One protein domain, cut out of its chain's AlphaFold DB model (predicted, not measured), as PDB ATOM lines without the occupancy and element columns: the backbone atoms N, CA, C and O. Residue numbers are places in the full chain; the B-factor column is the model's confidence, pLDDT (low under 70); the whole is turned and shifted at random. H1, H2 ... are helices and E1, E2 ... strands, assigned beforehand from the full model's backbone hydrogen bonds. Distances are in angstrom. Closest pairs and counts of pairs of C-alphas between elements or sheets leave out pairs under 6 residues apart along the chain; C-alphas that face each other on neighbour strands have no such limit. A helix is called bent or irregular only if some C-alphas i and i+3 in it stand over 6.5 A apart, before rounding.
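What this domain is: This is residues 4 to 104 and 160 to 256 of the 261 residues of an uncharacterized protein of Roseovarius albus (UniProt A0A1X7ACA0). Two clusters of crossed helices sit on opposite sides of the long helix H5: H1 to H4 make one cluster, and H6, H7 and H8 the other. Beyond the second cluster, at the end of the longest axis away from H4, lie H10 and the small H9, with long loops around them. The printed part has 198 residues, with ten named helices and one named strand in the order H1 to H7, E1, H8 to H10; its class is mostly helix. It is compact, with a radius of gyration of the C-alphas of 17.3 A, and spans 51 by 36 by 25 A.

Where its parts are: Begin at Ile 4 and go on to C-alpha 12 at (33.038, -29.848, -29.888), where H1, residues 12 to 25, starts; it is 20.7 A long and irregular, with C-alphas 13 and 16 at 7.0 A. H2 is residues 31 to 41, 15.5 A; H3 is residues 47 to 56, 14.5 A; H4 is residues 68 to 76. Find C-alpha 84 at (16.258, -46.365, -31.946); from there H5 runs 27.4 A to residue 102. After the cut come H6, residues 160 to 172, 18.3 A, and H7, residues 185 to 193. E1, residues 197 to 199, pairs with no named strand, but its residues 197 to 198 pair antiparallel with residues 204 to 205. H8 is residues 212 to 221, H9 residues 227 to 231, and H10 runs from residue 246 to C-alpha 254 at (-5.083, -33.687, -21.023).

How they stand to each other: Look first at Ala 21 and Thr 90, the closest C-alphas of H1 and H5 at 5.0 A; these helices touch at a steep tilt of 43 degrees, opposite ways. H1 touches H2 with residues 19 to 23 alone, Ala 22 and Arg 34 having the closest C-alphas at 6.0 A. H2 touches H3, with the C-alphas of Glu 36 and Leu 47 closest at 4.9 A. H2 also touches H4, closest at the C-alphas of Arg 40 and Ala 71, 4.8 A, at a shallow tilt of 34 degrees, only just short of steep. H5 touches H6 with residues 88 to 96 alone, C-alphas 92 and 160 closest at 5.8 A, about perpendicular at 86 degrees. H6 touches H8 at a steep tilt of 52 degrees, with the C-alphas of Phe 163 and Ala 214 closest at 4.7 A. H7 touches H8, about perpendicular at 86 degrees, with C-alphas 189 and 215 closest at 5.9 A. H9 and H10 touch no helix. Every O i to N i+4 pair is within hydrogen-bond range in H3, H4, H5, H6, H8, H9 and H10; H1 has 8 of 10, H2 6 of 7 and H7 4 of 5.

The domain as a whole: The C-alphas of Asp 77 and Ser 236, the two farthest apart, are 55.0 A apart. Residues 105 to 159 are not printed, and C-alphas 104 and 160 are 18.7 A apart across the cut. The links H3 to H4, H6 to H7, E1 to H8 and H9 to H10 are long. Look for pLDDT under 70 at residues 229 to 236 and 256.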
ATOM      1  N   ILE A   4       6.245 -36.541 -29.640       91.38
ATOM      2  CA  ILE A   4       7.258 -35.662 -29.049       91.38
ATOM      3  C   ILE A   4       8.558 -35.764 -29.831       91.38
ATOM      4  O   ILE A   4       9.065 -36.852 -30.081       91.38
ATOM      5  N   SER A   5       9.131 -34.612 -30.161       92.31
ATOM      6  CA  SER A   5      10.491 -34.516 -30.682       92.31
ATOM      7  C   SER A   5      11.405 -34.001 -29.580       92.31
ATOM      8  O   SER A   5      11.183 -32.914 -29.046       92.31
ATOM      9  N   ILE A   6      12.428 -34.781 -29.236       94.44
ATOM     10  CA  ILE A   6      13.466 -34.347 -28.300       94.44
ATOM     11  C   ILE A   6      14.550 -33.604 -29.078       94.44
ATOM     12  O   ILE A   6      15.146 -34.149 -30.007       94.44
ATOM     13  N   ASN A   7      14.831 -32.372 -28.662       91.94
ATOM     14  CA  ASN A   7      15.897 -31.566 -29.244       91.94
ATOM     15  C   ASN A   7      17.197 -31.793 -28.474       91.94
ATOM     16  O   ASN A   7      17.322 -31.387 -27.318       91.94
ATOM     17  N   TYR A   8      18.171 -32.415 -29.130       96.12
ATOM     18  CA  TYR A   8      19.531 -32.524 -28.612       96.12
ATOM     19  C   TYR A   8      20.407 -31.433 -29.214       96.12
ATOM     20  O   TYR A   8      20.227 -31.030 -30.361       96.12
ATOM     21  N   HIS A   9      21.375 -30.973 -28.444       95.00
ATOM     22  CA  HIS A   9      22.374 -30.006 -28.846       95.00
ATOM     23  C   HIS A   9      23.721 -30.308 -28.179       95.00
ATOM     24  O   HIS A   9      23.767 -30.689 -27.005       95.00
ATOM     25  N   PHE A  10      24.807 -30.160 -28.940       90.25
ATOM     26  CA  PHE A  10      26.179 -30.460 -28.506       90.25
ATOM     27  C   PHE A  10      27.173 -29.447 -29.069       90.25
ATOM     28  O   PHE A  10      26.928 -28.862 -30.123       90.25
ATOM     29  N   ASN A  11      28.346 -29.341 -28.454       91.50
ATOM     30  CA  ASN A  11      29.503 -28.645 -29.017       91.50
ATOM     31  C   ASN A  11      30.716 -29.580 -29.160       91.50
ATOM     32  O   ASN A  11      30.658 -30.786 -28.905       91.50
ATOM     33  N   CYS A  12      31.852 -29.037 -29.610       91.19
ATOM     34  CA  CYS A  12      33.038 -29.848 -29.888       91.19
ATOM     35  C   CYS A  12      33.602 -30.578 -28.652       91.19
ATOM     36  O   CYS A  12      34.199 -31.648 -28.807       91.19
ATOM     37  N   ARG A  13      33.381 -30.047 -27.440       91.81
ATOM     38  CA  ARG A  13      33.859 -30.624 -26.171       91.81
ATOM     39  C   ARG A  13      33.082 -31.878 -25.776       91.81
ATOM     40  O   ARG A  13      33.560 -32.647 -24.949       91.81
ATOM     41  N   ASP A  14      31.919 -32.099 -26.381       92.50
ATOM     42  CA  ASP A  14      31.036 -33.226 -26.075       92.50
ATOM     43  C   ASP A  14      31.329 -34.453 -26.960       92.50
ATOM     44  O   ASP A  14      30.868 -35.562 -26.695       92.50
ATOM     45  N   TYR A  15      32.148 -34.291 -28.005       92.94
ATOM     46  CA  TYR A  15      32.479 -35.366 -28.942       92.94
ATOM     47  C   TYR A  15      33.167 -36.588 -28.296       92.94
ATOM     48  O   TYR A  15      32.848 -37.707 -28.700       92.94
ATOM     49  N   PRO A  16      34.081 -36.454 -27.309       94.12
ATOM     50  CA  PRO A  16      34.607 -37.610 -26.579       94.12
ATOM     51  C   PRO A  16      33.507 -38.411 -25.868       94.12
ATOM     52  O   PRO A  16      33.443 -39.628 -26.039       94.12
ATOM     53  N   LEU A  17      32.579 -37.725 -25.189       93.38
ATOM     54  CA  LEU A  17      31.442 -38.354 -24.507       93.38
ATOM     55  C   LEU A  17      30.534 -39.091 -25.496       93.38
ATOM     56  O   LEU A  17      30.064 -40.187 -25.204       93.38
ATOM     57  N   LEU A  18      30.333 -38.535 -26.697       95.25
ATOM     58  CA  LEU A  18      29.563 -39.195 -27.753       95.25
ATOM     59  C   LEU A  18      30.172 -40.549 -28.146       95.25
ATOM     60  O   LEU A  18      29.440 -41.514 -28.357       95.25
ATOM     61  N   LYS A  19      31.506 -40.644 -28.222       96.00
ATOM     62  CA  LYS A  19      32.198 -41.907 -28.532       96.00
ATOM     63  C   LYS A  19      32.011 -42.945 -27.442       96.00
ATOM     64  O   LYS A  19      31.713 -44.097 -27.749       96.00
ATOM     65  N   GLU A  20      32.199 -42.539 -26.193       95.12
ATOM     66  CA  GLU A  20      32.057 -43.417 -25.032       95.12
ATOM     67  C   GLU A  20      30.615 -43.908 -24.885       95.12
ATOM     68  O   GLU A  20      30.376 -45.100 -24.689       95.12
ATOM     69  N   ALA A  21      29.642 -43.010 -25.049       95.38
ATOM     70  CA  ALA A  21      28.228 -43.351 -25.019       95.38
ATOM     71  C   ALA A  21      27.859 -44.310 -26.158       95.38
ATOM     72  O   ALA A  21      27.267 -45.357 -25.901       95.38
ATOM     73  N   ALA A  22      28.281 -44.027 -27.394       96.88
ATOM     74  CA  ALA A  22      28.006 -44.907 -28.526       96.88
ATOM     75  C   ALA A  22      28.657 -46.290 -28.350       96.88
ATOM     76  O   ALA A  22      28.082 -47.302 -28.739       96.88
ATOM     77  N   ALA A  23      29.846 -46.360 -27.742       96.75
ATOM     78  CA  ALA A  23      30.490 -47.630 -27.425       96.75
ATOM     79  C   ALA A  23      29.708 -48.455 -26.396       96.75
ATOM     80  O   ALA A  23      29.661 -49.676 -26.544       96.75
ATOM     81  N   LEU A  24      29.077 -47.807 -25.408       94.81
ATOM     82  CA  LEU A  24      28.226 -48.502 -24.443       94.81
ATOM     83  C   LEU A  24      26.966 -49.069 -25.103       94.81
ATOM     84  O   LEU A  24      26.621 -50.219 -24.855       94.81
ATOM     85  N   TYR A  25      26.267 -48.259 -25.899       96.00
ATOM     86  CA  TYR A  25      24.938 -48.611 -26.409       96.00
ATOM     87  C   TYR A  25      24.960 -49.450 -27.688       96.00
ATOM     88  O   TYR A  25      23.958 -50.066 -28.037       96.00
ATOM     89  N   PHE A  26      26.109 -49.536 -28.361       96.81
ATOM     90  CA  PHE A  26      26.278 -50.335 -29.575       96.81
ATOM     91  C   PHE A  26      27.517 -51.243 -29.519       96.81
ATOM     92  O   PHE A  26      28.352 -51.203 -30.432       96.81
ATOM     93  N   PRO A  27      27.675 -52.090 -28.485       96.06
ATOM     94  CA  PRO A  27      28.909 -52.845 -28.263       96.06
ATOM     95  C   PRO A  27      29.229 -53.810 -29.418       96.06
ATOM     96  O   PRO A  27      30.400 -54.019 -29.726       96.06
ATOM     97  N   GLY A  28      28.212 -54.321 -30.119       95.38
ATOM     98  CA  GLY A  28      28.371 -55.211 -31.277       95.38
ATOM     99  C   GLY A  28      28.673 -54.521 -32.616       95.38
ATOM    100  O   GLY A  28      28.992 -55.197 -33.587       95.38
ATOM    101  N   ILE A  29      28.592 -53.191 -32.698       96.94
ATOM    102  CA  ILE A  29      28.856 -52.437 -33.936       96.94
ATOM    103  C   ILE A  29      30.322 -51.988 -33.948       96.94
ATOM    104  O   ILE A  29      30.849 -51.591 -32.914       96.94
ATOM    105  N   ALA A  30      31.003 -52.003 -35.096       95.81
ATOM    106  CA  ALA A  30      32.381 -51.506 -35.193       95.81
ATOM    107  C   ALA A  30      32.482 -50.011 -34.791       95.81
ATOM    108  O   ALA A  30      31.599 -49.233 -35.161       95.81
ATOM    109  N   PRO A  31      33.551 -49.555 -34.102       93.75
ATOM    110  CA  PRO A  31      33.643 -48.183 -33.580       93.75
ATOM    111  C   PRO A  31      33.381 -47.067 -34.602       93.75
ATOM    112  O   PRO A  31      32.720 -46.078 -34.288       93.75
ATOM    113  N   THR A  32      33.863 -47.226 -35.835       93.75
ATOM    114  CA  THR A  32      33.630 -46.274 -36.932       93.75
ATOM    115  C   THR A  32      32.165 -46.245 -37.363       93.75
ATOM    116  O   THR A  32      31.610 -45.168 -37.565       93.75
ATOM    117  N   HIS A  33      31.514 -47.408 -37.437       97.62
ATOM    118  CA  HIS A  33      30.101 -47.525 -37.785       97.62
ATOM    119  C   HIS A  33      29.177 -46.981 -36.692       97.62
ATOM    120  O   HIS A  33      28.169 -46.377 -37.033       97.62
ATOM    121  N   ARG A  34      29.528 -47.108 -35.403       97.81
ATOM    122  CA  ARG A  34      28.751 -46.515 -34.291       97.81
ATOM    123  C   ARG A  34      28.595 -45.006 -34.463       97.81
ATOM    124  O   ARG A  34      27.502 -44.459 -34.372       97.81
ATOM    125  N   LEU A  35      29.714 -44.333 -34.721       97.31
ATOM    126  CA  LEU A  35      29.746 -42.881 -34.859       97.31
ATOM    127  C   LEU A  35      29.121 -42.411 -36.169       97.31
ATOM    128  O   LEU A  35      28.468 -41.372 -36.185       97.31
ATOM    129  N   GLU A  36      29.297 -43.163 -37.253       98.25
ATOM    130  CA  GLU A  36      28.630 -42.894 -38.527       98.25
ATOM    131  C   GLU A  36      27.105 -43.041 -38.395       98.25
ATOM    132  O   GLU A  36      26.376 -42.130 -38.788       98.25
ATOM    133  N   LEU A  37      26.632 -44.114 -37.749       98.31
ATOM    134  CA  LEU A  37      25.218 -44.351 -37.445       98.31
ATOM    135  C   LEU A  37      24.623 -43.189 -36.643       98.31
ATOM    136  O   LEU A  37      23.615 -42.619 -37.050       98.31
ATOM    137  N   ILE A  38      25.273 -42.792 -35.545       97.81
ATOM    138  CA  ILE A  38      24.791 -41.700 -34.690       97.81
ATOM    139  C   ILE A  38      24.854 -40.345 -35.396       97.81
ATOM    140  O   ILE A  38      23.948 -39.531 -35.248       97.81
ATOM    141  N   SER A  39      25.870 -40.101 -36.225       97.31
ATOM    142  CA  SER A  39      25.924 -38.875 -37.031       97.31
ATOM    143  C   SER A  39      24.728 -38.787 -37.975       97.31
ATOM    144  O   SER A  39      24.092 -37.739 -38.071       97.31
ATOM    145  N   ARG A  40      24.389 -39.900 -38.630       97.94
ATOM    146  CA  ARG A  40      23.242 -39.986 -39.538       97.94
ATOM    147  C   ARG A  40      21.910 -39.890 -38.820       97.94
ATOM    148  O   ARG A  40      21.030 -39.190 -39.305       97.94
ATOM    149  N   TRP A  41      21.806 -40.501 -37.642       97.31
ATOM    150  CA  TRP A  41      20.664 -40.333 -36.746       97.31
ATOM    151  C   TRP A  41      20.442 -38.863 -36.389       97.31
ATOM    152  O   TRP A  41      19.307 -38.414 -36.325       97.31
ATOM    153  N   CYS A  42      21.515 -38.086 -36.230       96.25
ATOM    154  CA  CYS A  42      21.467 -36.643 -35.997       96.25
ATOM    155  C   CYS A  42      21.322 -35.799 -37.281       96.25
ATOM    156  O   CYS A  42      21.624 -34.603 -37.260       96.25
ATOM    157  N   GLY A  43      20.906 -36.396 -38.403       95.06
ATOM    158  CA  GLY A  43      20.576 -35.675 -39.635       95.06
ATOM    159  C   GLY A  43      21.755 -35.390 -40.561       95.06
ATOM    160  O   GLY A  43      21.548 -34.891 -41.673       95.06
ATOM    161  N   PHE A  44      22.978 -35.738 -40.163       96.56
ATOM    162  CA  PHE A  44      24.173 -35.538 -40.977       96.56
ATOM    163  C   PHE A  44      24.303 -36.609 -42.061       96.56
ATOM    164  O   PHE A  44      23.875 -37.745 -41.898       96.56
ATOM    165  N   THR A  45      24.927 -36.275 -43.189       95.94
ATOM    166  CA  THR A  45      25.161 -37.263 -44.257       95.94
ATOM    167  C   THR A  45      26.298 -38.218 -43.913       95.94
ATOM    168  O   THR A  45      26.288 -39.361 -44.358       95.94
ATOM    169  N   THR A  46      27.280 -37.746 -43.142       96.94
ATOM    170  CA  THR A  46      28.465 -38.512 -42.728       96.94
ATOM    171  C   THR A  46      28.992 -38.068 -41.366       96.94
ATOM    172  O   THR A  46      28.800 -36.916 -40.960       96.94
ATOM    173  N   LEU A  47      29.784 -38.915 -40.705       96.50
ATOM    174  CA  LEU A  47      30.571 -38.540 -39.526       96.50
ATOM    175  C   LEU A  47      31.505 -37.357 -39.803       96.50
ATOM    176  O   LEU A  47      31.700 -36.496 -38.944       96.50
ATOM    177  N   ALA A  48      32.077 -37.278 -41.006       96.38
ATOM    178  CA  ALA A  48      32.919 -36.151 -41.400       96.38
ATOM    179  C   ALA A  48      32.138 -34.826 -41.388       96.38
ATOM    180  O   ALA A  48      32.652 -33.818 -40.898       96.38
ATOM    181  N   SER A  49      30.886 -34.834 -41.861       96.25
ATOM    182  CA  SER A  49      30.029 -33.644 -41.852       96.25
ATOM    183  C   SER A  49      29.633 -33.203 -40.437       96.25
ATOM    184  O   SER A  49      29.731 -32.010 -40.149       96.25
ATOM    185  N   LEU A  50      29.328 -34.140 -39.526       95.06
ATOM    186  CA  LEU A  50      29.117 -33.825 -38.104       95.06
ATOM    187  C   LEU A  50      30.372 -33.184 -37.494       95.06
ATOM    188  O   LEU A  50      30.305 -32.123 -36.877       95.06
ATOM    189  N   ARG A  51      31.546 -33.795 -37.696       94.00
ATOM    190  CA  ARG A  51      32.814 -33.277 -37.153       94.00
ATOM    191  C   ARG A  51      33.142 -31.885 -37.688       94.00
ATOM    192  O   ARG A  51      33.677 -31.068 -36.945       94.00
ATOM    193  N   ASN A  52      32.847 -31.613 -38.958       94.12
ATOM    194  CA  ASN A  52      33.024 -30.286 -39.544       94.12
ATOM    195  C   ASN A  52      32.065 -29.266 -38.910       94.12
ATOM    196  O   ASN A  52      32.507 -28.190 -38.520       94.12
ATOM    197  N   ALA A  53      30.789 -29.622 -38.731       93.50
ATOM    198  CA  ALA A  53      29.813 -28.760 -38.064       93.50
ATOM    199  C   ALA A  53      30.255 -28.398 -36.637       93.50
ATOM    200  O   ALA A  53      30.328 -27.217 -36.309       93.50
ATOM    201  N   LEU A  54      30.670 -29.390 -35.840       92.38
ATOM    202  CA  LEU A  54      31.175 -29.175 -34.477       92.38
ATOM    203  C   LEU A  54      32.423 -28.278 -34.436       92.38
ATOM    204  O   LEU A  54      32.578 -27.478 -33.519       92.38
ATOM    205  N   ARG A  55      33.320 -28.384 -35.425       90.25
ATOM    206  CA  ARG A  55      34.529 -27.542 -35.506       90.25
ATOM    207  C   ARG A  55      34.221 -26.082 -35.831       90.25
ATOM    208  O   ARG A  55      34.949 -25.211 -35.374       90.25
ATOM    209  N   ARG A  56      33.178 -25.810 -36.621       89.19
ATOM    210  CA  ARG A  56      32.826 -24.446 -37.054       89.19
ATOM    211  C   ARG A  56      32.250 -23.587 -35.936       89.19
ATOM    212  O   ARG A  56      32.418 -22.375 -35.975       89.19
ATOM    213  N   VAL A  57      31.576 -24.204 -34.971       82.69
ATOM    214  CA  VAL A  57      30.894 -23.482 -33.887       82.69
ATOM    215  C   VAL A  57      31.745 -23.302 -32.631       82.69
ATOM    216  O   VAL A  57      31.304 -22.603 -31.729       82.69
ATOM    217  N   ALA A  58      32.951 -23.886 -32.590       73.31
ATOM    218  CA  ALA A  58      33.905 -23.884 -31.477       73.31
ATOM    219  C   ALA A  58      33.268 -24.152 -30.097       73.31
ATOM    220  O   ALA A  58      33.302 -25.284 -29.620       73.31
ATOM    221  N   GLU A  59      32.687 -23.132 -29.467       77.31
ATOM    222  CA  GLU A  59      32.097 -23.187 -28.124       77.31
ATOM    223  C   GLU A  59      30.568 -23.081 -28.097       77.31
ATOM    224  O   GLU A  59      29.963 -23.319 -27.056       77.31
ATOM    225  N   SER A  60      29.930 -22.751 -29.221       87.25
ATOM    226  CA  SER A  60      28.468 -22.741 -29.324       87.25
ATOM    227  C   SER A  60      27.926 -24.142 -29.588       87.25
ATOM    228  O   SER A  60      28.562 -24.953 -30.264       87.25
ATOM    229  N   ASP A  61      26.727 -24.415 -29.084       91.69
ATOM    230  CA  ASP A  61      26.049 -25.679 -29.340       91.69
ATOM    231  C   ASP A  61      25.409 -25.681 -30.741       91.69
ATOM    232  O   ASP A  61      24.801 -24.698 -31.171       91.69
ATOM    233  N   ILE A  62      25.522 -26.802 -31.460       93.50
ATOM    234  CA  ILE A  62      24.682 -27.095 -32.628       93.50
ATOM    235  C   ILE A  62      23.444 -27.856 -32.176       93.50
ATOM    236  O   ILE A  62      23.556 -28.846 -31.459       93.50
ATOM    237  N   TYR A  63      22.275 -27.436 -32.647       93.75
ATOM    238  CA  TYR A  63      21.042 -28.199 -32.490       93.75
ATOM    239  C   TYR A  63      21.003 -29.321 -33.525       93.75
ATOM    240  O   TYR A  63      21.251 -29.107 -34.713       93.75
ATOM    241  N   LEU A  64      20.710 -30.529 -33.063       94.12
ATOM    242  CA  LEU A  64      20.648 -31.722 -33.888       94.12
ATOM    243  C   LEU A  64      19.235 -31.924 -34.415       94.12
ATOM    244  O   LEU A  64      18.259 -31.775 -33.685       94.12
ATOM    245  N   THR A  65      19.138 -32.325 -35.677       92.75
ATOM    246  CA  THR A  65      17.870 -32.737 -36.283       92.75
ATOM    247  C   THR A  65      17.836 -34.251 -36.330       92.75
ATOM    248  O   THR A  65      18.640 -34.853 -37.034       92.75
ATOM    249  N   ILE A  66      16.930 -34.879 -35.582       94.81
ATOM    250  CA  ILE A  66      16.808 -36.337 -35.603       94.81
ATOM    251  C   ILE A  66      16.225 -36.787 -36.949       94.81
ATOM    252  O   ILE A  66      15.153 -36.343 -37.351       94.81
ATOM    253  N   ASP A  67      16.949 -37.663 -37.643       94.31
ATOM    254  CA  ASP A  67      16.610 -38.215 -38.957       94.31
ATOM    255  C   ASP A  67      16.832 -39.738 -38.946       94.31
ATOM    256  O   ASP A  67      17.903 -40.245 -39.306       94.31
ATOM    257  N   PRO A  68      15.817 -40.505 -38.512       94.12
ATOM    258  CA  PRO A  68      15.914 -41.957 -38.430       94.12
ATOM    259  C   PRO A  68      16.126 -42.614 -39.796       94.12
ATOM    260  O   PRO A  68      16.683 -43.707 -39.863       94.12
ATOM    261  N   ILE A  69      15.691 -41.969 -40.885       95.31
ATOM    262  CA  ILE A  69      15.757 -42.526 -42.240       95.31
ATOM    263  C   ILE A  69      17.216 -42.627 -42.681       95.31
ATOM    264  O   ILE A  69      17.654 -43.705 -43.075       95.31
ATOM    265  N   LYS A  70      18.007 -41.555 -42.530       96.38
ATOM    266  CA  LYS A  70      19.442 -41.580 -42.878       96.38
ATOM    267  C   LYS A  70      20.222 -42.648 -42.113       96.38
ATOM    268  O   LYS A  70      21.138 -43.252 -42.678       96.38
ATOM    269  N   ALA A  71      19.891 -42.851 -40.837       96.94
ATOM    270  CA  ALA A  71      20.505 -43.884 -40.008       96.94
ATOM    271  C   ALA A  71      20.125 -45.292 -40.486       96.94
ATOM    272  O   ALA A  71      21.016 -46.120 -40.667       96.94
ATOM    273  N   ARG A  72      18.831 -45.537 -40.747       96.69
ATOM    274  CA  ARG A  72      18.322 -46.824 -41.248       96.69
ATOM    275  C   ARG A  72      18.938 -47.193 -42.592       96.69
ATOM    276  O   ARG A  72      19.533 -48.255 -42.680       96.69
ATOM    277  N   THR A  73      18.946 -46.287 -43.571       97.25
ATOM    278  CA  THR A  73      19.573 -46.548 -44.882       97.25
ATOM    279  C   THR A  73      21.040 -46.966 -44.745       97.25
ATOM    280  O   THR A  73      21.468 -47.946 -45.338       97.25
ATOM    281  N   PHE A  74      21.819 -46.264 -43.914       97.50
ATOM    282  CA  PHE A  74      23.217 -46.632 -43.675       97.50
ATOM    283  C   PHE A  74      23.382 -48.002 -43.013       97.50
ATOM    284  O   PHE A  74      24.349 -48.712 -43.311       97.50
ATOM    285  N   ALA A  75      22.483 -48.322 -42.082       97.44
ATOM    286  CA  ALA A  75      22.502 -49.567 -41.342       97.44
ATOM    287  C   ALA A  75      22.132 -50.751 -42.250       97.44
ATOM    288  O   ALA A  75      22.870 -51.738 -42.283       97.44
ATOM    289  N   ASP A  76      21.080 -50.603 -43.058       97.69
ATOM    290  CA  ASP A  76      20.592 -51.603 -44.013       97.69
ATOM    291  C   ASP A  76      21.666 -51.952 -45.055       97.69
ATOM    292  O   ASP A  76      21.980 -53.129 -45.239       97.69
ATOM    293  N   ASP A  77      22.335 -50.942 -45.630       97.31
ATOM    294  CA  ASP A  77      23.446 -51.108 -46.589       97.31
ATOM    295  C   ASP A  77      24.614 -51.956 -46.045       97.31
ATOM    296  O   ASP A  77      25.494 -52.385 -46.795       97.31
ATOM    297  N   ARG A  78      24.683 -52.144 -44.723       96.50
ATOM    298  CA  ARG A  78      25.779 -52.824 -44.018       96.50
ATOM    299  C   ARG A  78      25.318 -54.021 -43.195       96.50
ATOM    300  O   ARG A  78      26.142 -54.594 -42.483       96.50
ATOM    301  N   GLY A  79      24.036 -54.381 -43.253       96.81
ATOM    302  CA  GLY A  79      23.468 -55.433 -42.407       96.81
ATOM    303  C   GLY A  79      23.609 -55.143 -40.907       96.81
ATOM    304  O   GLY A  79      23.768 -56.063 -40.108       96.81
ATOM    305  N   ILE A  80      23.611 -53.867 -40.517       97.12
ATOM    306  CA  ILE A  80      23.689 -53.439 -39.120       97.12
ATOM    307  C   ILE A  80      22.268 -53.355 -38.566       97.12
ATOM    308  O   ILE A  80      21.448 -52.591 -39.061       97.12
ATOM    309  N   SER A  81      21.994 -54.086 -37.487       94.75
ATOM    310  CA  SER A  81      20.780 -53.894 -36.692       94.75
ATOM    311  C   SER A  81      21.060 -52.940 -35.532       94.75
ATOM    312  O   SER A  81      22.123 -53.011 -34.908       94.75
ATOM    313  N   PHE A  82      20.123 -52.037 -35.243       95.31
ATOM    314  CA  PHE A  82      20.228 -51.108 -34.124       95.31
ATOM    315  C   PHE A  82      18.854 -50.769 -33.540       95.31
ATOM    316  O   PHE A  82      17.841 -50.802 -34.238       95.31
ATOM    317  N   ASP A  83      18.839 -50.412 -32.256       94.31
ATOM    318  CA  ASP A  83      17.654 -49.915 -31.560       94.31
ATOM    319  C   ASP A  83      17.622 -48.377 -31.596       94.31
ATOM    320  O   ASP A  83      18.606 -47.705 -31.275       94.31
ATOM    321  N   ALA A  84      16.478 -47.806 -31.969       95.12
ATOM    322  CA  ALA A  84      16.258 -46.365 -31.946       95.12
ATOM    323  C   ALA A  84      16.350 -45.787 -30.521       95.12
ATOM    324  O   ALA A  84      16.869 -44.682 -30.342       95.12
ATOM    325  N   LEU A  85      15.925 -46.536 -29.494       95.31
ATOM    326  CA  LEU A  85      16.092 -46.109 -28.105       95.31
ATOM    327  C   LEU A  85      17.579 -46.010 -27.735       95.31
ATOM    328  O   LEU A  85      17.973 -45.041 -27.090       95.31
ATOM    329  N   ALA A  86      18.425 -46.922 -28.220       96.19
ATOM    330  CA  ALA A  86      19.874 -46.868 -28.010       96.19
ATOM    331  C   ALA A  86      20.518 -45.605 -28.620       96.19
ATOM    332  O   ALA A  86      21.472 -45.049 -28.059       96.19
ATOM    333  N   CYS A  87      19.966 -45.082 -29.723       97.00
ATOM    334  CA  CYS A  87      20.364 -43.775 -30.250       97.00
ATOM    335  C   CYS A  87      20.015 -42.660 -29.255       97.00
ATOM    336  O   CYS A  87      20.892 -41.881 -28.885       97.00
ATOM    337  N   HIS A  88      18.778 -42.619 -28.747       96.94
ATOM    338  CA  HIS A  88      18.380 -41.644 -27.723       96.94
ATOM    339  C   HIS A  88      19.205 -41.762 -26.439       96.94
ATOM    340  O   HIS A  88      19.616 -40.740 -25.900       96.94
ATOM    341  N   GLN A  89      19.507 -42.972 -25.972       96.75
ATOM    342  CA  GLN A  89      20.346 -43.216 -24.793       96.75
ATOM    343  C   GLN A  89      21.783 -42.727 -24.991       96.75
ATOM    344  O   GLN A  89      22.384 -42.155 -24.074       96.75
ATOM    345  N   THR A  90      22.316 -42.879 -26.204       96.81
ATOM    346  CA  THR A  90      23.617 -42.321 -26.576       96.81
ATOM    347  C   THR A  90      23.603 -40.798 -26.467       96.81
ATOM    348  O   THR A  90      24.456 -40.227 -25.788       96.81
ATOM    349  N   LEU A  91      22.611 -40.136 -27.068       96.94
ATOM    350  CA  LEU A  91      22.497 -38.674 -27.045       96.94
ATOM    351  C   LEU A  91      22.195 -38.130 -25.640       96.94
ATOM    352  O   LEU A  91      22.772 -37.131 -25.216       96.94
ATOM    353  N   ALA A  92      21.339 -38.825 -24.891       96.69
ATOM    354  CA  ALA A  92      20.981 -38.510 -23.513       96.69
ATOM    355  C   ALA A  92      22.178 -38.590 -22.565       96.69
ATOM    356  O   ALA A  92      22.315 -37.722 -21.713       96.69
ATOM    357  N   SER A  93      23.074 -39.566 -22.751       95.12
ATOM    358  CA  SER A  93      24.311 -39.658 -21.959       95.12
ATOM    359  C   SER A  93      25.149 -38.392 -22.086       95.12
ATOM    360  O   SER A  93      25.658 -37.870 -21.097       95.12
ATOM    361  N   VAL A  94      25.281 -37.895 -23.316       95.12
ATOM    362  CA  VAL A  94      26.060 -36.694 -23.614       95.12
ATOM    363  C   VAL A  94      25.373 -35.458 -23.038       95.12
ATOM    364  O   VAL A  94      26.014 -34.673 -22.344       95.12
ATOM    365  N   ALA A  95      24.066 -35.317 -23.272       96.00
ATOM    366  CA  ALA A  95      23.260 -34.214 -22.755       96.00
ATOM    367  C   ALA A  95      23.296 -34.138 -21.220       96.00
ATOM    368  O   ALA A  95      23.566 -33.082 -20.652       96.00
ATOM    369  N   PHE A  96      23.097 -35.268 -20.542       95.31
ATOM    370  CA  PHE A  96      23.118 -35.342 -19.087       95.31
ATOM    371  C   PHE A  96      24.499 -35.002 -18.516       95.31
ATOM    372  O   PHE A  96      24.603 -34.184 -17.604       95.31
ATOM    373  N   ALA A  97      25.569 -35.570 -19.081       92.94
ATOM    374  CA  ALA A  97      26.937 -35.278 -18.653       92.94
ATOM    375  C   ALA A  97      27.310 -33.800 -18.868       92.94
ATOM    376  O   ALA A  97      27.949 -33.192 -18.005       92.94
ATOM    377  N   LYS A  98      26.870 -33.200 -19.982       92.44
ATOM    378  CA  LYS A  98      27.029 -31.764 -20.250       92.44
ATOM    379  C   LYS A  98      26.371 -30.926 -19.154       92.44
ATOM    380  O   LYS A  98      27.045 -30.081 -18.570       92.44
ATOM    381  N   VAL A  99      25.115 -31.211 -18.807       94.06
ATOM    382  CA  VAL A  99      24.412 -30.499 -17.728       94.06
ATOM    383  C   VAL A  99      25.091 -30.718 -16.378       94.06
ATOM    384  O   VAL A  99      25.336 -29.762 -15.653       94.06
ATOM    385  N   ALA A 100      25.469 -31.948 -16.033       92.31
ATOM    386  CA  ALA A 100      26.137 -32.223 -14.759       92.31
ATOM    387  C   ALA A 100      27.475 -31.465 -14.607       92.31
ATOM    388  O   ALA A 100      27.844 -31.079 -13.491       92.31
ATOM    389  N   ARG A 101      28.180 -31.215 -15.722       91.06
ATOM    390  CA  ARG A 101      29.388 -30.378 -15.786       91.06
ATOM    391  C   ARG A 101      29.077 -28.886 -15.637       91.06
ATOM    392  O   ARG A 101      29.805 -28.196 -14.933       91.06
ATOM    393  N   GLU A 102      28.031 -28.394 -16.295       91.25
ATOM    394  CA  GLU A 102      27.638 -26.974 -16.275       91.25
ATOM    395  C   GLU A 102      27.001 -26.550 -14.941       91.25
ATOM    396  O   GLU A 102      27.145 -25.406 -14.518       91.25
ATOM    397  N   TYR A 103      26.354 -27.486 -14.244       91.25
ATOM    398  CA  TYR A 103      25.592 -27.231 -13.026       91.25
ATOM    399  C   TYR A 103      26.222 -27.964 -11.824       91.25
ATOM    400  O   TYR A 103      25.808 -29.077 -11.476       91.25
ATOM    401  N   PRO A 104      27.213 -27.352 -11.138       88.56
ATOM    402  CA  PRO A 104      27.999 -27.997 -10.080       88.56
ATOM    403  C   PRO A 104      27.218 -28.314  -8.798       88.56
ATOM    404  O   PRO A 104      27.716 -29.032  -7.938       88.56
ATOM    405  N   ASN A 160      20.004 -42.464 -17.783       88.31
ATOM    406  CA  ASN A 160      19.667 -42.021 -19.140       88.31
ATOM    407  C   ASN A 160      18.190 -42.208 -19.490       88.31
ATOM    408  O   ASN A 160      17.591 -41.296 -20.044       88.31
ATOM    409  N   ASP A 161      17.577 -43.329 -19.115       92.75
ATOM    410  CA  ASP A 161      16.156 -43.567 -19.399       92.75
ATOM    411  C   ASP A 161      15.253 -42.612 -18.610       92.75
ATOM    412  O   ASP A 161      14.281 -42.078 -19.147       92.75
ATOM    413  N   GLU A 162      15.605 -42.343 -17.349       95.75
ATOM    414  CA  GLU A 162      14.925 -41.347 -16.517       95.75
ATOM    415  C   GLU A 162      15.040 -39.951 -17.145       95.75
ATOM    416  O   GLU A 162      14.051 -39.222 -17.247       95.75
ATOM    417  N   PHE A 163      16.238 -39.592 -17.616       96.81
ATOM    418  CA  PHE A 163      16.508 -38.314 -18.266       96.81
ATOM    419  C   PHE A 163      15.766 -38.174 -19.596       96.81
ATOM    420  O   PHE A 163      15.184 -37.124 -19.841       96.81
ATOM    421  N   ILE A 164      15.719 -39.211 -20.441       96.81
ATOM    422  CA  ILE A 164      14.976 -39.171 -21.711       96.81
ATOM    423  C   ILE A 164      13.491 -38.908 -21.444       96.81
ATOM    424  O   ILE A 164      12.892 -38.077 -22.121       96.81
ATOM    425  N   ARG A 165      12.892 -39.563 -20.442       96.31
ATOM    426  CA  ARG A 165      11.480 -39.351 -20.066       96.31
ATOM    427  C   ARG A 165      11.228 -37.938 -19.572       96.31
ATOM    428  O   ARG A 165      10.280 -37.284 -20.005       96.31
ATOM    429  N   ALA A 166      12.093 -37.460 -18.685       97.12
ATOM    430  CA  ALA A 166      12.031 -36.094 -18.207       97.12
ATOM    431  C   ALA A 166      12.189 -35.078 -19.347       97.12
ATOM    432  O   ALA A 166      11.462 -34.086 -19.398       97.12
ATOM    433  N   LEU A 167      13.106 -35.334 -20.280       97.06
ATOM    434  CA  LEU A 167      13.366 -34.465 -21.418       97.06
ATOM    435  C   LEU A 167      12.234 -34.517 -22.445       97.06
ATOM    436  O   LEU A 167      11.916 -33.485 -23.027       97.06
ATOM    437  N   ALA A 168      11.569 -35.661 -22.615       95.88
ATOM    438  CA  ALA A 168      10.350 -35.769 -23.409       95.88
ATOM    439  C   ALA A 168       9.247 -34.866 -22.838       95.88
ATOM    440  O   ALA A 168       8.679 -34.061 -23.576       95.88
ATOM    441  N   LEU A 169       9.011 -34.917 -21.518       95.75
ATOM    442  CA  LEU A 169       8.091 -33.988 -20.857       95.75
ATOM    443  C   LEU A 169       8.517 -32.534 -21.096       95.75
ATOM    444  O   LEU A 169       7.717 -31.742 -21.581       95.75
ATOM    445  N   CYS A 170       9.771 -32.184 -20.800       96.56
ATOM    446  CA  CYS A 170      10.270 -30.812 -20.938       96.56
ATOM    447  C   CYS A 170      10.167 -30.290 -22.380       96.56
ATOM    448  O   CYS A 170       9.813 -29.131 -22.572       96.56
ATOM    449  N   SER A 171      10.390 -31.146 -23.381       94.94
ATOM    450  CA  SER A 171      10.273 -30.803 -24.807       94.94
ATOM    451  C   SER A 171       8.836 -30.465 -25.223       94.94
ATOM    452  O   SER A 171       8.628 -29.743 -26.195       94.94
ATOM    453  N   ALA A 172       7.839 -30.961 -24.487       93.56
ATOM    454  CA  ALA A 172       6.429 -30.660 -24.716       93.56
ATOM    455  C   ALA A 172       5.924 -29.447 -23.904       93.56
ATOM    456  O   ALA A 172       4.806 -28.971 -24.116       93.56
ATOM    457  N   LEU A 173       6.725 -28.939 -22.964       95.25
ATOM    458  CA  LEU A 173       6.370 -27.806 -22.117       95.25
ATOM    459  C   LEU A 173       6.866 -26.484 -22.709       95.25
ATOM    460  O   LEU A 173       7.806 -26.433 -23.494       95.25
ATOM    461  N   LYS A 174       6.227 -25.382 -22.302       95.50
ATOM    462  CA  LYS A 174       6.628 -24.025 -22.687       95.50
ATOM    463  C   LYS A 174       7.095 -23.239 -21.465       95.50
ATOM    464  O   LYS A 174       6.403 -23.271 -20.436       95.50
ATOM    465  N   PRO A 175       8.212 -22.501 -21.564       96.50
ATOM    466  CA  PRO A 175       8.618 -21.596 -20.506       96.50
ATOM    467  C   PRO A 175       7.677 -20.386 -20.433       96.50
ATOM    468  O   PRO A 175       7.045 -19.984 -21.413       96.50
ATOM    469  N   ILE A 176       7.591 -19.788 -19.251       96.00
ATOM    470  CA  ILE A 176       6.977 -18.484 -18.989       96.00
ATOM    471  C   ILE A 176       8.030 -17.532 -18.421       96.00
ATOM    472  O   ILE A 176       9.116 -17.937 -18.023       96.00
ATOM    473  N   ARG A 177       7.712 -16.238 -18.348       92.00
ATOM    474  CA  ARG A 177       8.664 -15.224 -17.863       92.00
ATOM    475  C   ARG A 177       9.036 -15.380 -16.378       92.00
ATOM    476  O   ARG A 177      10.152 -15.070 -15.975       92.00
ATOM    477  N   ASN A 178       8.086 -15.811 -15.550       92.56
ATOM    478  CA  ASN A 178       8.243 -15.859 -14.096       92.56
ATOM    479  C   ASN A 178       8.330 -17.302 -13.597       92.56
ATOM    480  O   ASN A 178       7.703 -18.192 -14.162       92.56
ATOM    481  N   ILE A 179       9.048 -17.524 -12.494       93.69
ATOM    482  CA  ILE A 179       9.080 -18.840 -11.844       93.69
ATOM    483  C   ILE A 179       7.668 -19.229 -11.404       93.69
ATOM    484  O   ILE A 179       7.002 -18.483 -10.679       93.69
ATOM    485  N   ASN A 180       7.235 -20.426 -11.787       93.19
ATOM    486  CA  ASN A 180       5.963 -20.979 -11.364       93.19
ATOM    487  C   ASN A 180       6.120 -21.709 -10.024       93.19
ATOM    488  O   ASN A 180       6.558 -22.854  -9.955       93.19
ATOM    489  N   ARG A 181       5.687 -21.064  -8.936       90.75
ATOM    490  CA  ARG A 181       5.752 -21.622  -7.573       90.75
ATOM    491  C   ARG A 181       4.841 -22.824  -7.320       90.75
ATOM    492  O   ARG A 181       4.899 -23.401  -6.243       90.75
ATOM    493  N   LYS A 182       4.013 -23.221  -8.287       91.00
ATOM    494  CA  LYS A 182       3.216 -24.454  -8.208       91.00
ATOM    495  C   LYS A 182       3.950 -25.666  -8.788       91.00
ATOM    496  O   LYS A 182       3.552 -26.798  -8.527       91.00
ATOM    497  N   GLN A 183       5.008 -25.436  -9.570       92.44
ATOM    498  CA  GLN A 183       5.723 -26.474 -10.308       92.44
ATOM    499  C   GLN A 183       7.140 -26.637  -9.764       92.44
ATOM    500  O   GLN A 183       8.079 -25.965 -10.193       92.44
ATOM    501  N   THR A 184       7.263 -27.530  -8.782       93.44
ATOM    502  CA  THR A 184       8.549 -28.024  -8.288       93.44
ATOM    503  C   THR A 184       9.078 -29.132  -9.190       93.44
ATOM    504  O   THR A 184       8.308 -29.813  -9.874       93.44
ATOM    505  N   SER A 185      10.381 -29.382  -9.119       94.38
ATOM    506  CA  SER A 185      11.003 -30.571  -9.696       94.38
ATOM    507  C   SER A 185      10.332 -31.861  -9.208       94.38
ATOM    508  O   SER A 185      10.029 -32.743 -10.001       94.38
ATOM    509  N   TYR A 186       9.979 -31.937  -7.924       93.00
ATOM    510  CA  TYR A 186       9.264 -33.085  -7.370       93.00
ATOM    511  C   TYR A 186       7.890 -33.311  -8.023       93.00
ATOM    512  O   TYR A 186       7.541 -34.429  -8.392       93.00
ATOM    513  N   ASN A 187       7.111 -32.247  -8.224       93.50
ATOM    514  CA  ASN A 187       5.805 -32.365  -8.871       93.50
ATOM    515  C   ASN A 187       5.961 -32.791 -10.333       93.50
ATOM    516  O   ASN A 187       5.270 -33.694 -10.799       93.50
ATOM    517  N   LEU A 188       6.880 -32.153 -11.056       95.62
ATOM    518  CA  LEU A 188       7.098 -32.410 -12.476       95.62
ATOM    519  C   LEU A 188       7.676 -33.807 -12.744       95.62
ATOM    520  O   LEU A 188       7.317 -34.400 -13.759       95.62
ATOM    521  N   LYS A 189       8.493 -34.379 -11.845       95.25
ATOM    522  CA  LYS A 189       9.029 -35.734 -12.053       95.25
ATOM    523  C   LYS A 189       7.906 -36.765 -11.987       95.25
ATOM    524  O   LYS A 189       7.840 -37.625 -12.851       95.25
ATOM    525  N   HIS A 190       6.942 -36.601 -11.078       94.62
ATOM    526  CA  HIS A 190       5.768 -37.471 -11.029       94.62
ATOM    527  C   HIS A 190       4.917 -37.330 -12.293       94.62
ATOM    528  O   HIS A 190       4.463 -38.324 -12.852       94.62
ATOM    529  N   ARG A 191       4.793 -36.112 -12.843       93.94
ATOM    530  CA  ARG A 191       4.149 -35.931 -14.158       93.94
ATOM    531  C   ARG A 191       4.887 -36.656 -15.278       93.94
ATOM    532  O   ARG A 191       4.224 -37.130 -16.201       93.94
ATOM    533  N   ALA A 192       6.215 -36.743 -15.190       93.75
ATOM    534  CA  ALA A 192       7.031 -37.498 -16.126       93.75
ATOM    535  C   ALA A 192       6.811 -39.018 -15.998       93.75
ATOM    536  O   ALA A 192       6.695 -39.692 -17.016       93.75
ATOM    537  N   GLU A 193       6.699 -39.531 -14.770       94.25
ATOM    538  CA  GLU A 193       6.519 -40.958 -14.441       94.25
ATOM    539  C   GLU A 193       5.149 -41.514 -14.854       94.25
ATOM    540  O   GLU A 193       5.038 -42.634 -15.352       94.25
ATOM    541  N   GLU A 194       4.093 -40.723 -14.666       90.44
ATOM    542  CA  GLU A 194       2.690 -41.129 -14.827       90.44
ATOM    543  C   GLU A 194       2.253 -41.332 -16.293       90.44
ATOM    544  O   GLU A 194       1.069 -41.559 -16.564       90.44
ATOM    545  N   ARG A 195       3.155 -41.217 -17.278       85.88
ATOM    546  CA  ARG A 195       2.785 -41.162 -18.703       85.88
ATOM    547  C   ARG A 195       3.655 -42.018 -19.614       85.88
ATOM    548  O   ARG A 195       4.837 -42.230 -19.365       85.88
ATOM    549  N   ASN A 196       3.033 -42.456 -20.709       90.25
ATOM    550  CA  ASN A 196       3.747 -42.972 -21.867       90.25
ATOM    551  C   ASN A 196       4.091 -41.810 -22.804       90.25
ATOM    552  O   ASN A 196       3.249 -40.935 -23.026       90.25
ATOM    553  N   TYR A 197       5.285 -41.834 -23.391       90.75
ATOM    554  CA  TYR A 197       5.685 -40.891 -24.435       90.75
ATOM    555  C   TYR A 197       5.908 -41.616 -25.750       90.75
ATOM    556  O   TYR A 197       6.532 -42.674 -25.781       90.75
ATOM    557  N   PHE A 198       5.417 -41.014 -26.828       92.38
ATOM    558  CA  PHE A 198       5.606 -41.496 -28.188       92.38
ATOM    559  C   PHE A 198       6.518 -40.510 -28.887       92.38
ATOM    560  O   PHE A 198       6.127 -39.375 -29.166       92.38
ATOM    561  N   LEU A 199       7.755 -40.926 -29.092       93.12
ATOM    562  CA  LEU A 199       8.738 -40.110 -29.764       93.12
ATOM    563  C   LEU A 199       8.545 -40.217 -31.297       93.12
ATOM    564  O   LEU A 199       7.962 -41.184 -31.803       93.12
ATOM    565  N   ALA A 200       8.959 -39.192 -32.045       86.81
ATOM    566  CA  ALA A 200       8.648 -39.004 -33.474       86.81
ATOM    567  C   ALA A 200       9.223 -40.072 -34.428       86.81
ATOM    568  O   ALA A 200       8.861 -40.155 -35.598       86.81
ATOM    569  N   GLU A 201      10.107 -40.905 -33.916       88.69
ATOM    570  CA  GLU A 201      10.955 -41.901 -34.566       88.69
ATOM    571  C   GLU A 201      10.400 -43.319 -34.363       88.69
ATOM    572  O   GLU A 201      11.007 -44.296 -34.814       88.69
ATOM    573  N   GLY A 202       9.259 -43.430 -33.672       88.88
ATOM    574  CA  GLY A 202       8.598 -44.688 -33.339       88.88
ATOM    575  C   GLY A 202       9.034 -45.292 -32.002       88.88
ATOM    576  O   GLY A 202       8.683 -46.436 -31.720       88.88
ATOM    577  N   VAL A 203       9.780 -44.558 -31.167       92.69
ATOM    578  CA  VAL A 203      10.158 -45.024 -29.825       92.69
ATOM    579  C   VAL A 203       9.018 -44.764 -28.841       92.69
ATOM    580  O   VAL A 203       8.517 -43.647 -28.726       92.69
ATOM    581  N   THR A 204       8.623 -45.797 -28.094       93.81
ATOM    582  CA  THR A 204       7.646 -45.673 -27.003       93.81
ATOM    583  C   THR A 204       8.348 -45.778 -25.658       93.81
ATOM    584  O   THR A 204       8.973 -46.787 -25.345       93.81
ATOM    585  N   LEU A 205       8.209 -44.744 -24.835       92.12
ATOM    586  CA  LEU A 205       8.709 -44.705 -23.468       92.12
ATOM    587  C   LEU A 205       7.543 -45.001 -22.517       92.12
ATOM    588  O   LEU A 205       6.679 -44.152 -22.326       92.12
ATOM    589  N   THR A 206       7.512 -46.183 -21.901       91.19
ATOM    590  CA  THR A 206       6.432 -46.636 -20.992       91.19
ATOM    591  C   THR A 206       6.542 -46.063 -19.578       91.19
ATOM    592  O   THR A 206       7.656 -45.893 -19.117       91.19
ATOM    593  N   ARG A 207       5.457 -45.816 -18.840       90.94
ATOM    594  CA  ARG A 207       5.519 -45.317 -17.441       90.94
ATOM    595  C   ARG A 207       6.622 -45.984 -16.604       90.94
ATOM    596  O   ARG A 207       6.651 -47.204 -16.481       90.94
ATOM    597  N   GLN A 208       7.514 -45.182 -16.030       94.44
ATOM    598  CA  GLN A 208       8.645 -45.643 -15.224       94.44
ATOM    599  C   GLN A 208       9.113 -44.502 -14.317       94.44
ATOM    600  O   GLN A 208       8.908 -43.334 -14.644       94.44
ATOM    601  N   TYR A 209       9.774 -44.854 -13.218       94.38
ATOM    602  CA  TYR A 209      10.433 -43.933 -12.297       94.38
ATOM    603  C   TYR A 209      11.321 -42.889 -12.999       94.38
ATOM    604  O   TYR A 209      12.014 -43.197 -13.971       94.38
ATOM    605  N   VAL A 210      11.324 -41.664 -12.462       95.81
ATOM    606  CA  VAL A 210      12.200 -40.561 -12.860       95.81
ATOM    607  C   VAL A 210      12.758 -39.930 -11.590       95.81
ATOM    608  O   VAL A 210      12.020 -39.393 -10.761       95.81
ATOM    609  N   SER A 211      14.080 -39.952 -11.409       94.25
ATOM    610  CA  SER A 211      14.676 -39.255 -10.271       94.25
ATOM    611  C   SER A 211      14.537 -37.740 -10.394       94.25
ATOM    612  O   SER A 211      14.445 -37.159 -11.478       94.25
ATOM    613  N   ASN A 212      14.552 -37.077  -9.240       93.75
ATOM    614  CA  ASN A 212      14.484 -35.622  -9.168       93.75
ATOM    615  C   ASN A 212      15.648 -34.963  -9.933       93.75
ATOM    616  O   ASN A 212      15.443 -33.988 -10.651       93.75
ATOM    617  N   SER A 213      16.850 -35.539  -9.843       94.06
ATOM    618  CA  SER A 213      18.044 -35.079 -10.555       94.06
ATOM    619  C   SER A 213      17.952 -35.252 -12.071       94.06
ATOM    620  O   SER A 213      18.330 -34.336 -12.798       94.06
ATOM    621  N   ALA A 214      17.380 -36.358 -12.564       96.25
ATOM    622  CA  ALA A 214      17.126 -36.549 -13.993       96.25
ATOM    623  C   ALA A 214      16.171 -35.485 -14.555       96.25
ATOM    624  O   ALA A 214      16.436 -34.917 -15.616       96.25
ATOM    625  N   LEU A 215      15.100 -35.159 -13.822       97.25
ATOM    626  CA  LEU A 215      14.203 -34.082 -14.228       97.25
ATOM    627  C   LEU A 215      14.885 -32.716 -14.203       97.25
ATOM    628  O   LEU A 215      14.770 -31.971 -15.173       97.25
ATOM    629  N   ILE A 216      15.569 -32.378 -13.112       95.81
ATOM    630  CA  ILE A 216      16.252 -31.086 -13.012       95.81
ATOM    631  C   ILE A 216      17.246 -30.926 -14.161       95.81
ATOM    632  O   ILE A 216      17.258 -29.887 -14.818       95.81
ATOM    633  N   ALA A 217      18.015 -31.976 -14.455       96.19
ATOM    634  CA  ALA A 217      18.942 -31.966 -15.570       96.19
ATOM    635  C   ALA A 217      18.228 -31.727 -16.908       96.19
ATOM    636  O   ALA A 217      18.686 -30.922 -17.714       96.19
ATOM    637  N   ALA A 218      17.102 -32.403 -17.147       97.50
ATOM    638  CA  ALA A 218      16.336 -32.257 -18.381       97.50
ATOM    639  C   ALA A 218      15.744 -30.852 -18.543       97.50
ATOM    640  O   ALA A 218      15.751 -30.306 -19.644       97.50
ATOM    641  N   ALA A 219      15.270 -30.248 -17.453       97.06
ATOM    642  CA  ALA A 219      14.742 -28.892 -17.461       97.06
ATOM    643  C   ALA A 219      15.843 -27.854 -17.738       97.06
ATOM    644  O   ALA A 219      15.635 -26.971 -18.571       97.06
ATOM    645  N   PHE A 220      17.025 -27.995 -17.120       95.94
ATOM    646  CA  PHE A 220      18.188 -27.163 -17.449       95.94
ATOM    647  C   PHE A 220      18.604 -27.323 -18.910       95.94
ATOM    648  O   PHE A 220      18.799 -26.329 -19.603       95.94
ATOM    649  N   TYR A 221      18.677 -28.563 -19.399       96.44
ATOM    650  CA  TYR A 221      19.003 -28.842 -20.795       96.44
ATOM    651  C   TYR A 221      17.997 -28.208 -21.764       96.44
ATOM    652  O   TYR A 221      18.372 -27.672 -22.797       96.44
ATOM    653  N   ALA A 222      16.708 -28.232 -21.423       96.12
ATOM    654  CA  ALA A 222      15.651 -27.615 -22.217       96.12
ATOM    655  C   ALA A 222      15.566 -26.079 -22.059       96.12
ATOM    656  O   ALA A 222      14.700 -25.455 -22.670       96.12
ATOM    657  N   GLY A 223      16.446 -25.462 -21.260       95.00
ATOM    658  CA  GLY A 223      16.535 -24.010 -21.099       95.00
ATOM    659  C   GLY A 223      15.495 -23.398 -20.156       95.00
ATOM    660  O   GLY A 223      15.207 -22.205 -20.256       95.00
ATOM    661  N   PHE A 224      14.904 -24.185 -19.252       95.50
ATOM    662  CA  PHE A 224      14.032 -23.635 -18.212       95.50
ATOM    663  C   PHE A 224      14.856 -22.909 -17.146       95.50
ATOM    664  O   PHE A 224      15.860 -23.418 -16.653       95.50
ATOM    665  N   GLU A 225      14.383 -21.731 -16.748       92.56
ATOM    666  CA  GLU A 225      14.954 -20.969 -15.641       92.56
ATOM    667  C   GLU A 225      14.456 -21.516 -14.307       92.56
ATOM    668  O   GLU A 225      13.295 -21.931 -14.170       92.56
ATOM    669  N   THR A 226      15.308 -21.409 -13.291       89.12
ATOM    670  CA  THR A 226      15.006 -21.872 -11.943       89.12
ATOM    671  C   THR A 226      15.008 -20.744 -10.928       89.12
ATOM    672  O   THR A 226      15.516 -19.639 -11.142       89.12
ATOM    673  N   ASP A 227      14.418 -21.004  -9.768       85.06
ATOM    674  CA  ASP A 227      14.535 -20.081  -8.650       85.06
ATOM    675  C   ASP A 227      15.896 -20.104  -7.952       85.06
ATOM    676  O   ASP A 227      16.143 -19.201  -7.150       85.06
ATOM    677  N   ALA A 228      16.751 -21.087  -8.252       75.50
ATOM    678  CA  ALA A 228      18.142 -21.085  -7.822       75.50
ATOM    679  C   ALA A 228      18.931 -19.980  -8.548       75.50
ATOM    680  O   ALA A 228      19.647 -19.224  -7.892       75.50
ATOM    681  N   ASP A 229      18.688 -19.797  -9.851       66.81
ATOM    682  CA  ASP A 229      19.336 -18.763 -10.675       66.81
ATOM    683  C   ASP A 229      18.996 -17.344 -10.195       66.81
ATOM    684  O   ASP A 229      19.820 -16.434 -10.229       66.81
ATOM    685  N   LYS A 230      17.759 -17.143  -9.719       62.41
ATOM    686  CA  LYS A 230      17.241 -15.809  -9.366       62.41
ATOM    687  C   LYS A 230      17.530 -15.371  -7.938       62.41
ATOM    688  O   LYS A 230      17.357 -14.193  -7.637       62.41
ATOM    689  N   ARG A 231      17.876 -16.291  -7.034       57.12
ATOM    690  CA  ARG A 231      17.954 -15.966  -5.600       57.12
ATOM    691  C   ARG A 231      19.365 -15.864  -5.040       57.12
ATOM    692  O   ARG A 231      19.467 -15.402  -3.910       57.12
ATOM    693  N   ASN A 232      20.418 -16.269  -5.766       52.84
ATOM    694  CA  ASN A 232      21.773 -16.441  -5.199       52.84
ATOM    695  C   ASN A 232      21.753 -17.184  -3.845       52.84
ATOM    696  O   ASN A 232      22.616 -16.998  -2.993       52.84
ATOM    697  N   ASN A 233      20.714 -17.988  -3.623       55.03
ATOM    698  CA  ASN A 233      20.393 -18.588  -2.345       55.03
ATOM    699  C   ASN A 233      19.948 -20.006  -2.659       55.03
ATOM    700  O   ASN A 233      18.853 -20.228  -3.189       55.03
ATOM    701  N   TYR A 234      20.859 -20.946  -2.430       57.28
ATOM    702  CA  TYR A 234      20.615 -22.355  -2.680       57.28
ATOM    703  C   TYR A 234      19.419 -22.802  -1.830       57.28
ATOM    704  O   TYR A 234      19.383 -22.513  -0.630       57.28
ATOM    705  N   PRO A 235      18.413 -23.459  -2.425       58.34
ATOM    706  CA  PRO A 235      17.211 -23.823  -1.696       58.34
ATOM    707  C   PRO A 235      17.555 -24.775  -0.550       58.34
ATOM    708  O   PRO A 235      18.414 -25.641  -0.672       58.34
ATOM    709  N   SER A 236      16.839 -24.648   0.569       62.34
ATOM    710  CA  SER A 236      16.944 -25.558   1.719       62.34
ATOM    711  C   SER A 236      16.405 -26.966   1.442       62.34
ATOM    712  O   SER A 236      16.404 -27.811   2.330       62.34
ATOM    713  N   SER A 237      15.907 -27.205   0.230       75.44
ATOM    714  CA  SER A 237      15.350 -28.460  -0.256       75.44
ATOM    715  C   SER A 237      16.061 -28.839  -1.559       75.44
ATOM    716  O   SER A 237      16.353 -27.935  -2.339       75.44
ATOM    717  N   PRO A 238      16.261 -30.141  -1.850       83.75
ATOM    718  CA  PRO A 238      16.746 -30.606  -3.161       83.75
ATOM    719  C   PRO A 238      15.816 -30.238  -4.322       83.75
ATOM    720  O   PRO A 238      16.173 -30.418  -5.487       83.75
ATOM    721  N   ASN A 239      14.596 -29.800  -4.012       89.69
ATOM    722  CA  ASN A 239      13.581 -29.463  -4.989       89.69
ATOM    723  C   ASN A 239      13.674 -27.992  -5.385       89.69
ATOM    724  O   ASN A 239      13.678 -27.107  -4.526       89.69
ATOM    725  N   ILE A 240      13.649 -27.742  -6.690       90.88
ATOM    726  CA  ILE A 240      13.687 -26.392  -7.263       90.88
ATOM    727  C   ILE A 240      12.408 -26.104  -8.038       90.88
ATOM    728  O   ILE A 240      11.675 -27.021  -8.410       90.88
ATOM    729  N   TYR A 241      12.116 -24.828  -8.254       93.50
ATOM    730  CA  TYR A 241      10.955 -24.386  -9.021       93.50
ATOM    731  C   TYR A 241      11.388 -23.915 -10.399       93.50
ATOM    732  O   TYR A 241      12.398 -23.227 -10.522       93.50
ATOM    733  N   PHE A 242      10.569 -24.199 -11.408       94.56
ATOM    734  CA  PHE A 242      10.850 -23.823 -12.793       94.56
ATOM    735  C   PHE A 242       9.882 -22.766 -13.309       94.56
ATOM    736  O   PHE A 242       8.736 -22.656 -12.858       94.56
ATOM    737  N   ASN A 243      10.294 -22.016 -14.324       95.69
ATOM    738  CA  ASN A 243       9.416 -21.141 -15.099       95.69
ATOM    739  C   ASN A 243       8.523 -21.910 -16.096       95.69
ATOM    740  O   ASN A 243       8.394 -21.524 -17.250       95.69
ATOM    741  N   VAL A 244       7.872 -22.994 -15.670       96.56
ATOM    742  CA  VAL A 244       6.995 -23.808 -16.531       96.56
ATOM    743  C   VAL A 244       5.587 -23.213 -16.624       96.56
ATOM    744  O   VAL A 244       4.962 -22.882 -15.609       96.56
ATOM    745  N   SER A 245       5.034 -23.142 -17.839       96.12
ATOM    746  CA  SER A 245       3.629 -22.789 -18.063       96.12
ATOM    747  C   SER A 245       2.685 -23.856 -17.502       96.12
ATOM    748  O   SER A 245       2.684 -25.004 -17.946       96.12
ATOM    749  N   GLN A 246       1.801 -23.466 -16.575       94.69
ATOM    750  CA  GLN A 246       0.729 -24.357 -16.109       94.69
ATOM    751  C   GLN A 246      -0.184 -24.787 -17.260       94.69
ATOM    752  O   GLN A 246      -0.661 -25.917 -17.279       94.69
ATOM    753  N   ARG A 247      -0.413 -23.892 -18.227       93.56
ATOM    754  CA  ARG A 247      -1.250 -24.176 -19.390       93.56
ATOM    755  C   ARG A 247      -0.629 -25.257 -20.270       93.56
ATOM    756  O   ARG A 247      -1.319 -26.221 -20.565       93.56
ATOM    757  N   SER A 248       0.656 -25.145 -20.630       93.38
ATOM    758  CA  SER A 248       1.299 -26.192 -21.441       93.38
ATOM    759  C   SER A 248       1.348 -27.518 -20.687       93.38
ATOM    760  O   SER A 248       1.177 -28.570 -21.286       93.38
ATOM    761  N   LEU A 249       1.549 -27.477 -19.365       92.81
ATOM    762  CA  LEU A 249       1.507 -28.682 -18.545       92.81
ATOM    763  C   LEU A 249       0.127 -29.345 -18.582       92.81
ATOM    764  O   LEU A 249       0.047 -30.548 -18.800       92.81
ATOM    765  N   ASN A 250      -0.951 -28.575 -18.422       91.00
ATOM    766  CA  ASN A 250      -2.311 -29.101 -18.521       91.00
ATOM    767  C   ASN A 250      -2.600 -29.651 -19.924       91.00
ATOM    768  O   ASN A 250      -3.138 -30.743 -20.032       91.00
ATOM    769  N   GLU A 251      -2.168 -28.962 -20.985       89.56
ATOM    770  CA  GLU A 251      -2.313 -29.433 -22.368       89.56
ATOM    771  C   GLU A 251      -1.613 -30.789 -22.573       89.56
ATOM    772  O   GLU A 251      -2.206 -31.710 -23.132       89.56
ATOM    773  N   VAL A 252      -0.386 -30.966 -22.073       87.31
ATOM    774  CA  VAL A 252       0.315 -32.263 -22.123       87.31
ATOM    775  C   VAL A 252      -0.407 -33.322 -21.282       87.31
ATOM    776  O   VAL A 252      -0.489 -34.487 -21.673       87.31
ATOM    777  N   ILE A 253      -0.953 -32.927 -20.130       83.31
ATOM    778  CA  ILE A 253      -1.670 -33.820 -19.217       83.31
ATOM    779  C   ILE A 253      -2.981 -34.323 -19.829       83.31
ATOM    780  O   ILE A 253      -3.255 -35.519 -19.730       83.31
ATOM    781  N   GLU A 254      -3.760 -33.434 -20.442       78.81
ATOM    782  CA  GLU A 254      -5.083 -33.687 -21.023       78.81
ATOM    783  C   GLU A 254      -5.005 -34.436 -22.359       78.81
ATOM    784  O   GLU A 254      -5.877 -35.252 -22.649       78.81
ATOM    785  N   ASN A 255      -3.950 -34.207 -23.149       70.12
ATOM    786  CA  ASN A 255      -3.721 -34.897 -24.426       70.12
ATOM    787  C   ASN A 255      -3.022 -36.262 -24.282       70.12
ATOM    788  O   ASN A 255      -2.759 -36.938 -25.286       70.12
ATOM    789  N   ALA A 256      -2.713 -36.681 -23.052       60.78
ATOM    790  CA  ALA A 256      -2.265 -38.039 -22.784       60.78
ATOM    791  C   ALA A 256      -3.449 -39.014 -22.965       60.78
ATOM    792  O   ALA A 256      -4.548 -38.716 -22.493       60.78
TER     793      ALA A 256